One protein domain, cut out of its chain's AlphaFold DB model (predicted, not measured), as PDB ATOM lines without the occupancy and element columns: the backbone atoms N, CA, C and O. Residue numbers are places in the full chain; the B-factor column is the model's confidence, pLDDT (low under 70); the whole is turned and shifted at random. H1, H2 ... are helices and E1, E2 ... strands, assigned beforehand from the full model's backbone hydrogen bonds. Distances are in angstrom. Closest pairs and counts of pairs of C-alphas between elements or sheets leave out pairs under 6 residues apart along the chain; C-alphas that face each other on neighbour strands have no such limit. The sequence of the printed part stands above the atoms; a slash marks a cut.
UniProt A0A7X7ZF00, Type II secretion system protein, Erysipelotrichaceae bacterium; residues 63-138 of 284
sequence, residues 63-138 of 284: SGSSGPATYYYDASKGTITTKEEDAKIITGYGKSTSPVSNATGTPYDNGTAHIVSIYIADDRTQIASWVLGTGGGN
ATOM      1  N   SER A  63     120.832 118.894 162.933       80.19
ATOM      2  CA  SER A  63     120.780 120.358 163.037       80.19
ATOM      3  C   SER A  63     119.668 120.987 162.193       80.19
ATOM      4  O   SER A  63     119.348 122.160 162.380       80.19
ATOM      5  N   GLY A  64     119.068 120.229 161.268       70.69
ATOM      6  CA  GLY A  64     118.074 120.749 160.328       70.69
ATOM      7  C   GLY A  64     118.665 121.718 159.298       70.69
ATOM      8  O   GLY A  64     117.913 122.454 158.662       70.69
ATOM      9  N   SER A  65     119.994 121.728 159.136       67.38
ATOM     10  CA  SER A  65     120.680 122.555 158.143       67.38
ATOM     11  C   SER A  65     120.268 122.138 156.732       67.38
ATOM     12  O   SER A  65     120.361 120.973 156.360       67.38
ATOM     13  N   SER A  66     119.819 123.106 155.936       67.62
ATOM     14  CA  SER A  66     119.364 122.909 154.553       67.62
ATOM     15  C   SER A  66     120.283 123.571 153.518       67.62
ATOM     16  O   SER A  66     119.864 123.781 152.386       67.62
ATOM     17  N   GLY A  67     121.495 123.945 153.938       78.38
ATOM     18  CA  GLY A  67     122.523 124.592 153.125       78.38
ATOM     19  C   GLY A  67     123.867 123.857 153.219       78.38
ATOM     20  O   GLY A  67     124.007 122.961 154.059       78.38
ATOM     21  N   PRO A  68     124.875 124.250 152.423       81.31
ATOM     22  CA  PRO A  68     126.201 123.660 152.492       81.31
ATOM     23  C   PRO A  68     126.888 123.993 153.820       81.31
ATOM     24  O   PRO A  68     126.798 125.117 154.318       81.31
ATOM     25  N   ALA A  69     127.611 123.024 154.378       83.81
ATOM     26  CA  ALA A  69     128.302 123.168 155.654       83.81
ATOM     27  C   ALA A  69     129.670 122.480 155.640       83.81
ATOM     28  O   ALA A  69     129.845 121.411 155.052       83.81
ATOM     29  N   THR A  70     130.630 123.090 156.336       87.19
ATOM     30  CA  THR A  70     131.954 122.514 156.584       87.19
ATOM     31  C   THR A  70     132.074 122.139 158.050       87.19
ATOM     32  O   THR A  70     131.824 122.958 158.931       87.19
ATOM     33  N   TYR A  71     132.501 120.910 158.298       89.56
ATOM     34  CA  TYR A  71     132.729 120.349 159.620       89.56
ATOM     35  C   TYR A  71     134.202 120.015 159.796       89.56
ATOM     36  O   TYR A  71     134.814 119.445 158.898       89.56
ATOM     37  N   TYR A  72     134.757 120.305 160.962       88.31
ATOM     38  CA  TYR A  72     136.125 119.968 161.341       88.31
ATOM     39  C   TYR A  72     136.091 118.940 162.468       88.31
ATOM     40  O   TYR A  72     135.387 119.137 163.458       88.31
ATOM     41  N   TYR A  73     136.818 117.835 162.306       89.38
ATOM     42  CA  TYR A  73     136.788 116.714 163.244       89.38
ATOM     43  C   TYR A  73     137.917 116.794 164.277       89.38
ATOM     44  O   TYR A  73     139.092 116.863 163.922       89.38
ATOM     45  N   ASP A  74     137.558 116.723 165.560       85.56
ATOM     46  CA  ASP A  74     138.487 116.568 166.679       85.56
ATOM     47  C   ASP A  74     138.560 115.083 167.061       85.56
ATOM     48  O   ASP A  74     137.713 114.561 167.792       85.56
ATOM     49  N   ALA A  75     139.593 114.392 166.574       83.44
ATOM     50  CA  ALA A  75     139.785 112.967 166.842       83.44
ATOM     51  C   ALA A  75     140.080 112.651 168.318       83.44
ATOM     52  O   ALA A  75     139.875 111.514 168.740       83.44
ATOM     53  N   SER A  76     140.545 113.630 169.107       79.62
ATOM     54  CA  SER A  76     140.847 113.428 170.530       79.62
ATOM     55  C   SER A  76     139.580 113.362 171.384       79.62
ATOM     56  O   SER A  76     139.523 112.610 172.356       79.62
ATOM     57  N   LYS A  77     138.547 114.116 170.989       77.75
ATOM     58  CA  LYS A  77     137.255 114.189 171.688       77.75
ATOM     59  C   LYS A  77     136.146 113.404 170.991       77.75
ATOM     60  O   LYS A  77     135.112 113.154 171.602       77.75
ATOM     61  N   GLY A  78     136.340 113.031 169.726       80.25
ATOM     62  CA  GLY A  78     135.307 112.406 168.900       80.25
ATOM     63  C   GLY A  78     134.168 113.364 168.542       80.25
ATOM     64  O   GLY A  78     133.043 112.923 168.325       80.25
ATOM     65  N   THR A  79     134.441 114.668 168.511       84.56
ATOM     66  CA  THR A  79     133.451 115.725 168.260       84.56
ATOM     67  C   THR A  79     133.733 116.447 166.948       84.56
ATOM     68  O   THR A  79     134.829 116.350 166.395       84.56
ATOM     69  N   ILE A  80     132.758 117.215 166.467       90.25
ATOM     70  CA  ILE A  80     132.921 118.103 165.314       90.25
ATOM     71  C   ILE A  80     132.598 119.549 165.685       90.25
ATOM     72  O   ILE A  80     131.841 119.802 166.620       90.25
ATOM     73  N   THR A  81     133.155 120.492 164.932       87.06
ATOM     74  CA  THR A  81     132.786 121.912 164.977       87.06
ATOM     75  C   THR A  81     132.594 122.444 163.563       87.06
ATOM     76  O   THR A  81     133.252 121.987 162.630       87.06
ATOM     77  N   THR A  82     131.697 123.408 163.392       85.44
ATOM     78  CA  THR A  82     131.521 124.162 162.141       85.44
ATOM     79  C   THR A  82     132.265 125.493 162.157       85.44
ATOM     80  O   THR A  82     132.358 126.173 161.136       85.44
ATOM     81  N   LYS A  83     132.813 125.883 163.313       82.12
ATOM     82  CA  LYS A  83     133.513 127.149 163.487       82.12
ATOM     83  C   LYS A  83     134.985 126.994 163.146       82.12
ATOM     84  O   LYS A  83     135.701 126.198 163.750       82.12
ATOM     85  N   GLU A  84     135.453 127.808 162.209       72.00
ATOM     86  CA  GLU A  84     136.850 127.789 161.771       72.00
ATOM     87  C   GLU A  84     137.824 128.187 162.896       72.00
ATOM     88  O   GLU A  84     138.928 127.664 162.983       72.00
ATOM     89  N   GLU A  85     137.414 129.082 163.798       72.75
ATOM     90  CA  GLU A  85     138.200 129.481 164.977       72.75
ATOM     91  C   GLU A  85     138.444 128.324 165.957       72.75
ATOM     92  O   GLU A  85     139.557 128.164 166.454       72.75
ATOM     93  N   ASP A  86     137.445 127.461 166.154       76.94
ATOM     94  CA  ASP A  86     137.575 126.261 166.981       76.94
ATOM     95  C   ASP A  86     138.382 125.180 166.254       76.94
ATOM     96  O   ASP A  86     139.122 124.425 166.878       76.94
ATOM     97  N   ALA A  87     138.288 125.116 164.923       69.56
ATOM     98  CA  ALA A  87     139.095 124.203 164.120       69.56
ATOM     99  C   ALA A  87     140.596 124.513 164.221       69.56
ATOM    100  O   ALA A  87     141.424 123.600 164.210       69.56
ATOM    101  N   LYS A  88     140.949 125.798 164.372       69.12
ATOM    102  CA  LYS A  88     142.338 126.246 164.523       69.12
ATOM    103  C   LYS A  88     142.993 125.672 165.772       69.12
ATOM    104  O   LYS A  88     144.178 125.398 165.720       69.12
ATOM    105  N   ILE A  89     142.255 125.416 166.849       73.69
ATOM    106  CA  ILE A  89     142.826 124.864 168.089       73.69
ATOM    107  C   ILE A  89     142.834 123.326 168.139       73.69
ATOM    108  O   ILE A  89     143.333 122.755 169.110       73.69
ATOM    109  N   ILE A  90     142.295 122.636 167.125       74.50
ATOM    110  CA  ILE A  90     142.319 121.169 167.069       74.50
ATOM    111  C   ILE A  90     143.739 120.697 166.754       74.50
ATOM    112  O   ILE A  90     144.345 121.083 165.753       74.50
ATOM    113  N   THR A  91     144.258 119.805 167.596       78.44
ATOM    114  CA  THR A  91     145.551 119.161 167.368       78.44
ATOM    115  C   THR A  91     145.481 118.225 166.162       78.44
ATOM    116  O   THR A  91     144.640 117.327 166.095       78.44
ATOM    117  N   GLY A  92     146.404 118.413 165.220       80.62
ATOM    118  CA  GLY A  92     146.568 117.532 164.072       80.62
ATOM    119  C   GLY A  92     146.868 116.088 164.470       80.62
ATOM    120  O   GLY A  92     147.642 115.831 165.393       80.62
ATOM    121  N   TYR A  93     146.287 115.129 163.750       82.06
ATOM    122  CA  TYR A  93     146.411 113.705 164.083       82.06
ATOM    123  C   TYR A  93     146.811 112.806 162.910       82.06
ATOM    124  O   TYR A  93     147.142 111.643 163.153       82.06
ATOM    125  N   GLY A  94     146.798 113.306 161.670       83.00
ATOM    126  CA  GLY A  94     147.189 112.520 160.502       83.00
ATOM    127  C   GLY A  94     148.635 112.009 160.568       83.00
ATOM    128  O   GLY A  94     149.505 112.633 161.185       83.00
ATOM    129  N   LYS A  95     148.889 110.827 159.989       82.38
ATOM    130  CA  LYS A  95     150.170 110.103 160.132       82.38
ATOM    131  C   LYS A  95     150.836 109.723 158.811       82.38
ATOM    132  O   LYS A  95     152.054 109.549 158.776       82.38
ATOM    133  N   SER A  96     150.060 109.509 157.758       80.25
ATOM    134  CA  SER A  96     150.526 109.125 156.430       80.25
ATOM    135  C   SER A  96     151.049 110.341 155.680       80.25
ATOM    136  O   SER A  96     150.366 111.355 155.565       80.25
ATOM    137  N   THR A  97     152.238 110.201 155.103       78.56
ATOM    138  CA  THR A  97     152.848 111.194 154.205       78.56
ATOM    139  C   THR A  97     152.290 111.143 152.786       78.56
ATOM    140  O   THR A  97     152.653 111.947 151.936       78.56
ATOM    141  N   SER A  98     151.430 110.167 152.499       75.44
ATOM    142  CA  SER A  98     150.770 109.998 151.208       75.44
ATOM    143  C   SER A  98     149.261 110.191 151.342       75.44
ATOM    144  O   SER A  98     148.704 109.850 152.395       75.44
ATOM    145  N   PRO A  99     148.584 110.670 150.281       73.69
ATOM    146  CA  PRO A  99     147.132 110.728 150.243       73.69
ATOM    147  C   PRO A  99     146.510 109.370 150.568       73.69
ATOM    148  O   PRO A  99     146.971 108.322 150.109       73.69
ATOM    149  N   VAL A 100     145.443 109.396 151.360       76.00
ATOM    150  CA  VAL A 100     144.664 108.210 151.723       76.00
ATOM    151  C   VAL A 100     143.334 108.219 150.980       76.00
ATOM    152  O   VAL A 100     142.779 109.272 150.681       76.00
ATOM    153  N   SER A 101     142.802 107.038 150.667       76.25
ATOM    154  CA  SER A 101     141.551 106.913 149.911       76.25
ATOM    155  C   SER A 101     140.391 107.672 150.569       76.25
ATOM    156  O   SER A 101     140.255 107.646 151.793       76.25
ATOM    157  N   ASN A 102     139.490 108.222 149.751       75.25
ATOM    158  CA  ASN A 102     138.254 108.898 150.169       75.25
ATOM    159  C   ASN A 102     138.431 110.222 150.934       75.25
ATOM    160  O   ASN A 102     137.447 110.689 151.520       75.25
ATOM    161  N   ALA A 103     139.630 110.811 150.892       77.81
ATOM    162  CA  ALA A 103     139.915 112.184 151.296       77.81
ATOM    163  C   ALA A 103     140.945 112.825 150.347       77.81
ATOM    164  O   ALA A 103     141.839 112.143 149.849       77.81
ATOM    165  N   THR A 104     140.821 114.123 150.087       77.31
ATOM    166  CA  THR A 104     141.825 114.914 149.361       77.31
ATOM    167  C   THR A 104     142.921 115.407 150.306       77.31
ATOM    168  O   THR A 104     142.698 115.540 151.507       77.31
ATOM    169  N   GLY A 105     144.106 115.702 149.768       75.75
ATOM    170  CA  GLY A 105     145.250 116.162 150.559       75.75
ATOM    171  C   GLY A 105     145.985 115.046 151.310       75.75
ATOM    172  O   GLY A 105     145.651 113.862 151.217       75.75
ATOM    173  N   THR A 106     147.028 115.442 152.031       78.94
ATOM    174  CA  THR A 106     147.943 114.573 152.779       78.94
ATOM    175  C   THR A 106     147.650 114.645 154.280       78.94
ATOM    176  O   THR A 106     147.518 115.746 154.808       78.94
ATOM    177  N   PRO A 107     147.543 113.507 154.993       79.56
ATOM    178  CA  PRO A 107     147.326 113.505 156.445       79.56
ATOM    179  C   PRO A 107     148.469 114.107 157.255       79.56
ATOM    180  O   PRO A 107     148.255 114.656 158.334       79.56
ATOM    181  N   TYR A 108     149.688 113.959 156.759       80.25
ATOM    182  CA  TYR A 108     150.881 114.497 157.375       80.25
ATOM    183  C   TYR A 108     151.791 115.020 156.278       80.25
ATOM    184  O   TYR A 108     152.179 114.275 155.379       80.25
ATOM    185  N   ASP A 109     152.163 116.283 156.362       70.06
ATOM    186  CA  ASP A 109     153.206 116.852 155.530       70.06
ATOM    187  C   ASP A 109     153.987 117.891 156.323       70.06
ATOM    188  O   ASP A 109     153.533 118.400 157.341       70.06
ATOM    189  N   ASN A 110     155.226 118.137 155.903       57.88
ATOM    190  CA  ASN A 110     156.040 119.221 156.445       57.88
ATOM    191  C   ASN A 110     156.106 119.274 157.992       57.88
ATOM    192  O   ASN A 110     155.927 120.326 158.605       57.88
ATOM    193  N   GLY A 111     156.281 118.118 158.645       65.19
ATOM    194  CA  GLY A 111     156.347 118.043 160.112       65.19
ATOM    195  C   GLY A 111     155.007 118.245 160.834       65.19
ATOM    196  O   GLY A 111     154.955 118.201 162.062       65.19
ATOM    197  N   THR A 112     153.931 118.464 160.086       68.00
ATOM    198  CA  THR A 112     152.630 118.884 160.585       68.00
ATOM    199  C   THR A 112     151.607 117.792 160.325       68.00
ATOM    200  O   THR A 112     151.398 117.333 159.205       68.00
ATOM    201  N   ALA A 113     150.953 117.355 161.395       78.94
ATOM    202  CA  ALA A 113     149.786 116.505 161.272       78.94
ATOM    203  C   ALA A 113     148.568 117.368 160.920       78.94
ATOM    204  O   ALA A 113     148.368 118.441 161.487       78.94
ATOM    205  N   HIS A 114     147.737 116.887 160.008       82.06
ATOM    206  CA  HIS A 114     146.504 117.549 159.608       82.06
ATOM    207  C   HIS A 114     145.292 116.991 160.350       82.06
ATOM    208  O   HIS A 114     145.351 115.940 161.004       82.06
ATOM    209  N   ILE A 115     144.187 117.723 160.237       86.94
ATOM    210  CA  ILE A 115     142.856 117.302 160.669       86.94
ATOM    211  C   ILE A 115     141.987 117.041 159.438       86.94
ATOM    212  O   ILE A 115     142.294 117.498 158.336       86.94
ATOM    213  N   VAL A 116     140.892 116.310 159.618       90.00
ATOM    214  CA  VAL A 116     139.913 116.065 158.557       90.00
ATOM    215  C   VAL A 116     138.834 117.137 158.630       90.00
ATOM    216  O   VAL A 116     138.197 117.314 159.672       90.00
ATOM    217  N   SER A 117     138.596 117.804 157.505       90.12
ATOM    218  CA  SER A 117     137.380 118.566 157.260       90.12
ATOM    219  C   SER A 117     136.431 117.783 156.355       90.12
ATOM    220  O   SER A 117     136.863 117.061 155.453       90.12
ATOM    221  N   ILE A 118     135.131 117.911 156.607       88.62
ATOM    222  CA  ILE A 118     134.056 117.347 155.794       88.62
ATOM    223  C   ILE A 118     133.194 118.495 155.291       88.62
ATOM    224  O   ILE A 118     132.558 119.186 156.080       88.62
ATOM    225  N   TYR A 119     133.152 118.670 153.979       83.50
ATOM    226  CA  TYR A 119     132.197 119.545 153.320       83.50
ATOM    227  C   TYR A 119     130.984 118.725 152.880       83.50
ATOM    228  O   TYR A 119     131.143 117.702 152.206       83.50
ATOM    229  N   ILE A 120     129.791 119.169 153.269       84.88
ATOM    230  CA  ILE A 120     128.508 118.594 152.862       84.88
ATOM    231  C   ILE A 120     127.758 119.651 152.054       84.88
ATOM    232  O   ILE A 120     127.565 120.760 152.546       84.88
ATOM    233  N   ALA A 121     127.353 119.313 150.830       77.38
ATOM    234  CA  ALA A 121     126.527 120.165 149.972       77.38
ATOM    235  C   ALA A 121     125.050 119.733 149.979       77.38
ATOM    236  O   ALA A 121     124.708 118.651 150.457       77.38
ATOM    237  N   ASP A 122     124.180 120.571 149.410       70.88
ATOM    238  CA  ASP A 122     122.716 120.394 149.402       70.88
ATOM    239  C   ASP A 122     122.248 119.107 148.697       70.88
ATOM    240  O   ASP A 122     121.192 118.554 149.004       70.88
ATOM    241  N   ASP A 123     123.060 118.578 147.779       65.50
ATOM    242  CA  ASP A 123     122.859 117.291 147.101       65.50
ATOM    243  C   ASP A 123     123.305 116.078 147.945       65.50
ATOM    244  O   ASP A 123     123.224 114.935 147.493       65.50
ATOM    245  N   ARG A 124     123.750 116.320 149.187       68.06
ATOM    246  CA  ARG A 124     124.338 115.355 150.129       68.06
ATOM    247  C   ARG A 124     125.692 114.798 149.681       68.06
ATOM    248  O   ARG A 124     126.144 113.786 150.229       68.06
ATOM    249  N   THR A 125     126.363 115.454 148.734       67.69
ATOM    250  CA  THR A 125     127.754 115.155 148.388       67.69
ATOM    251  C   THR A 125     128.650 115.451 149.586       67.69
ATOM    252  O   THR A 125     128.569 116.518 150.190       67.69
ATOM    253  N   GLN A 126     129.515 114.492 149.924       77.81
ATOM    254  CA  GLN A 126     130.464 114.593 151.033       77.81
ATOM    255  C   GLN A 126     131.892 114.588 150.503       77.81
ATOM    256  O   GLN A 126     132.375 113.567 150.000       77.81
ATOM    257  N   ILE A 127     132.593 115.702 150.680       77.38
ATOM    258  CA  ILE A 127     134.008 115.827 150.338       77.38
ATOM    259  C   ILE A 127     134.793 115.854 151.643       77.38
ATOM    260  O   ILE A 127     134.591 116.733 152.472       77.38
ATOM    261  N   ALA A 128     135.680 114.878 151.832       80.44
ATOM    262  CA  ALA A 128     136.633 114.905 152.934       80.44
ATOM    263  C   ALA A 128     137.962 115.471 152.443       80.44
ATOM    264  O   ALA A 128     138.442 115.049 151.391       80.44
ATOM    265  N   SER A 129     138.573 116.357 153.221       84.88
ATOM    266  CA  SER A 129     139.910 116.876 152.948       84.88
ATOM    267  C   SER A 129     140.755 116.883 154.211       84.88
ATOM    268  O   SER A 129     140.254 117.124 155.305       84.88
ATOM    269  N   TRP A 130     142.052 116.656 154.050       84.38
ATOM    270  CA  TRP A 130     143.037 116.982 155.070       84.38
ATOM    271  C   TRP A 130     143.357 118.470 154.994       84.38
ATOM    272  O   TRP A 130     143.635 118.989 153.912       84.38
ATOM    273  N   VAL A 131     143.248 119.157 156.129       77.50
ATOM    274  CA  VAL A 131     143.482 120.599 156.259       77.50
ATOM    275  C   VAL A 131     144.329 120.891 157.495       77.50
ATOM    276  O   VAL A 131     144.358 120.108 158.449       77.50
ATOM    277  N   LEU A 132     145.013 122.034 157.484       70.25
ATOM    278  CA  LEU A 132     145.798 122.507 158.621       70.25
ATOM    279  C   LEU A 132     144.879 122.788 159.823       70.25
ATOM    280  O   LEU A 132     144.024 123.669 159.757       70.25
ATOM    281  N   GLY A 133     145.088 122.073 160.931       56.53
ATOM    282  CA  GLY A 133     144.691 122.542 162.261       56.53
ATOM    283  C   GLY A 133     145.818 123.429 162.788       56.53
ATOM    284  O   GLY A 133     146.985 123.050 162.699       56.53
ATOM    285  N   THR A 134     145.541 124.636 163.275       48.00
ATOM    286  CA  THR A 134     146.592 125.559 163.750       48.00
ATOM    287  C   THR A 134     147.049 125.192 165.168       48.00
ATOM    288  O   THR A 134     146.870 125.923 166.133       48.00
ATOM    289  N   GLY A 135     147.682 124.029 165.278       40.12
ATOM    290  CA  GLY A 135     148.247 123.482 166.507       40.12
ATOM    291  C   GLY A 135     149.458 122.613 166.202       40.12
ATOM    292  O   GLY A 135     149.544 121.479 166.668       40.12
ATOM    293  N   GLY A 136     150.377 123.124 165.378       36.16
ATOM    294  CA  GLY A 136     151.694 122.535 165.133       36.16
ATOM    295  C   GLY A 136     152.593 122.678 166.360       36.16
ATOM    296  O   GLY A 136     153.536 123.459 166.365       36.16
ATOM    297  N   GLY A 137     152.266 121.944 167.419       34.75
ATOM    298  CA  GLY A 137     153.080 121.759 168.609       34.75
ATOM    299  C   GLY A 137     152.978 120.298 169.013       34.75
ATOM    300  O   GLY A 137     151.945 119.839 169.488       34.75
ATOM    301  N   ASN A 138     154.043 119.550 168.751       42.78
ATOM    302  CA  ASN A 138     154.165 118.136 169.070       42.78
ATOM    303  C   ASN A 138     153.888 117.895 170.571       42.78
ATOM    304  O   ASN A 138     154.604 118.450 171.399       42.78
TER     305      ASN A 138
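This is residues 63 to 138 of the 284 residues of the protein "Type II secretion system protein" of Erysipelotrichaceae bacterium (UniProt A0A7X7ZF00). With little regular structure, the model is one twisted antiparallel sheet, E2, E1, E3, E4, with the short helix H1 over one face and a long loop, residues 89 to 114, at one end. The printed part has 76 residues, 26 in named elements, mostly strand: E1, E2, H1, E3, E4 along the chain. It is compact, radius of gyration of the C-alphas 12.5 A, spanning 38 by 25 by 17 A.

E1, residues 69 to 74, starts at C-alpha 69 (128.302, 123.168, 155.654) and measures 16.4 A from first to last C-alpha. E3, residues 115 to 120, also measures 16.4 A. E4, residues 126 to 131, 15.3 A, ends at C-alpha 131 (143.482, 120.599, 156.259). E2 is residues 79 to 81, H1 84 to 88.

The inner strands E1 and E3 are antiparallel neighbours, with N 71 and O 118 within hydrogen-bond range at 2.8 A. Also within hydrogen-bond range are N 72 and O 81 in the hairpin E1 and E2, 2.8 A, and N 117 and O 129 in the hairpin E3 and E4, 2.8 A. H1, its O i to N i+4 pair within range, is on the sheet at a height of 8.7 A, only just over E1 with 3 C-alphas; the closest C-alphas are Tyr 72 and Ala 87, 5.9 A. E2, H1, E3 form a split strand-helix-strand unit, strands running the same way with E1 between, its crossover right-handed.

The printed part has no cut. The link H1 to E3 is long, 26 residues. Residues 133 to 138 are among 16 under pLDDT 70.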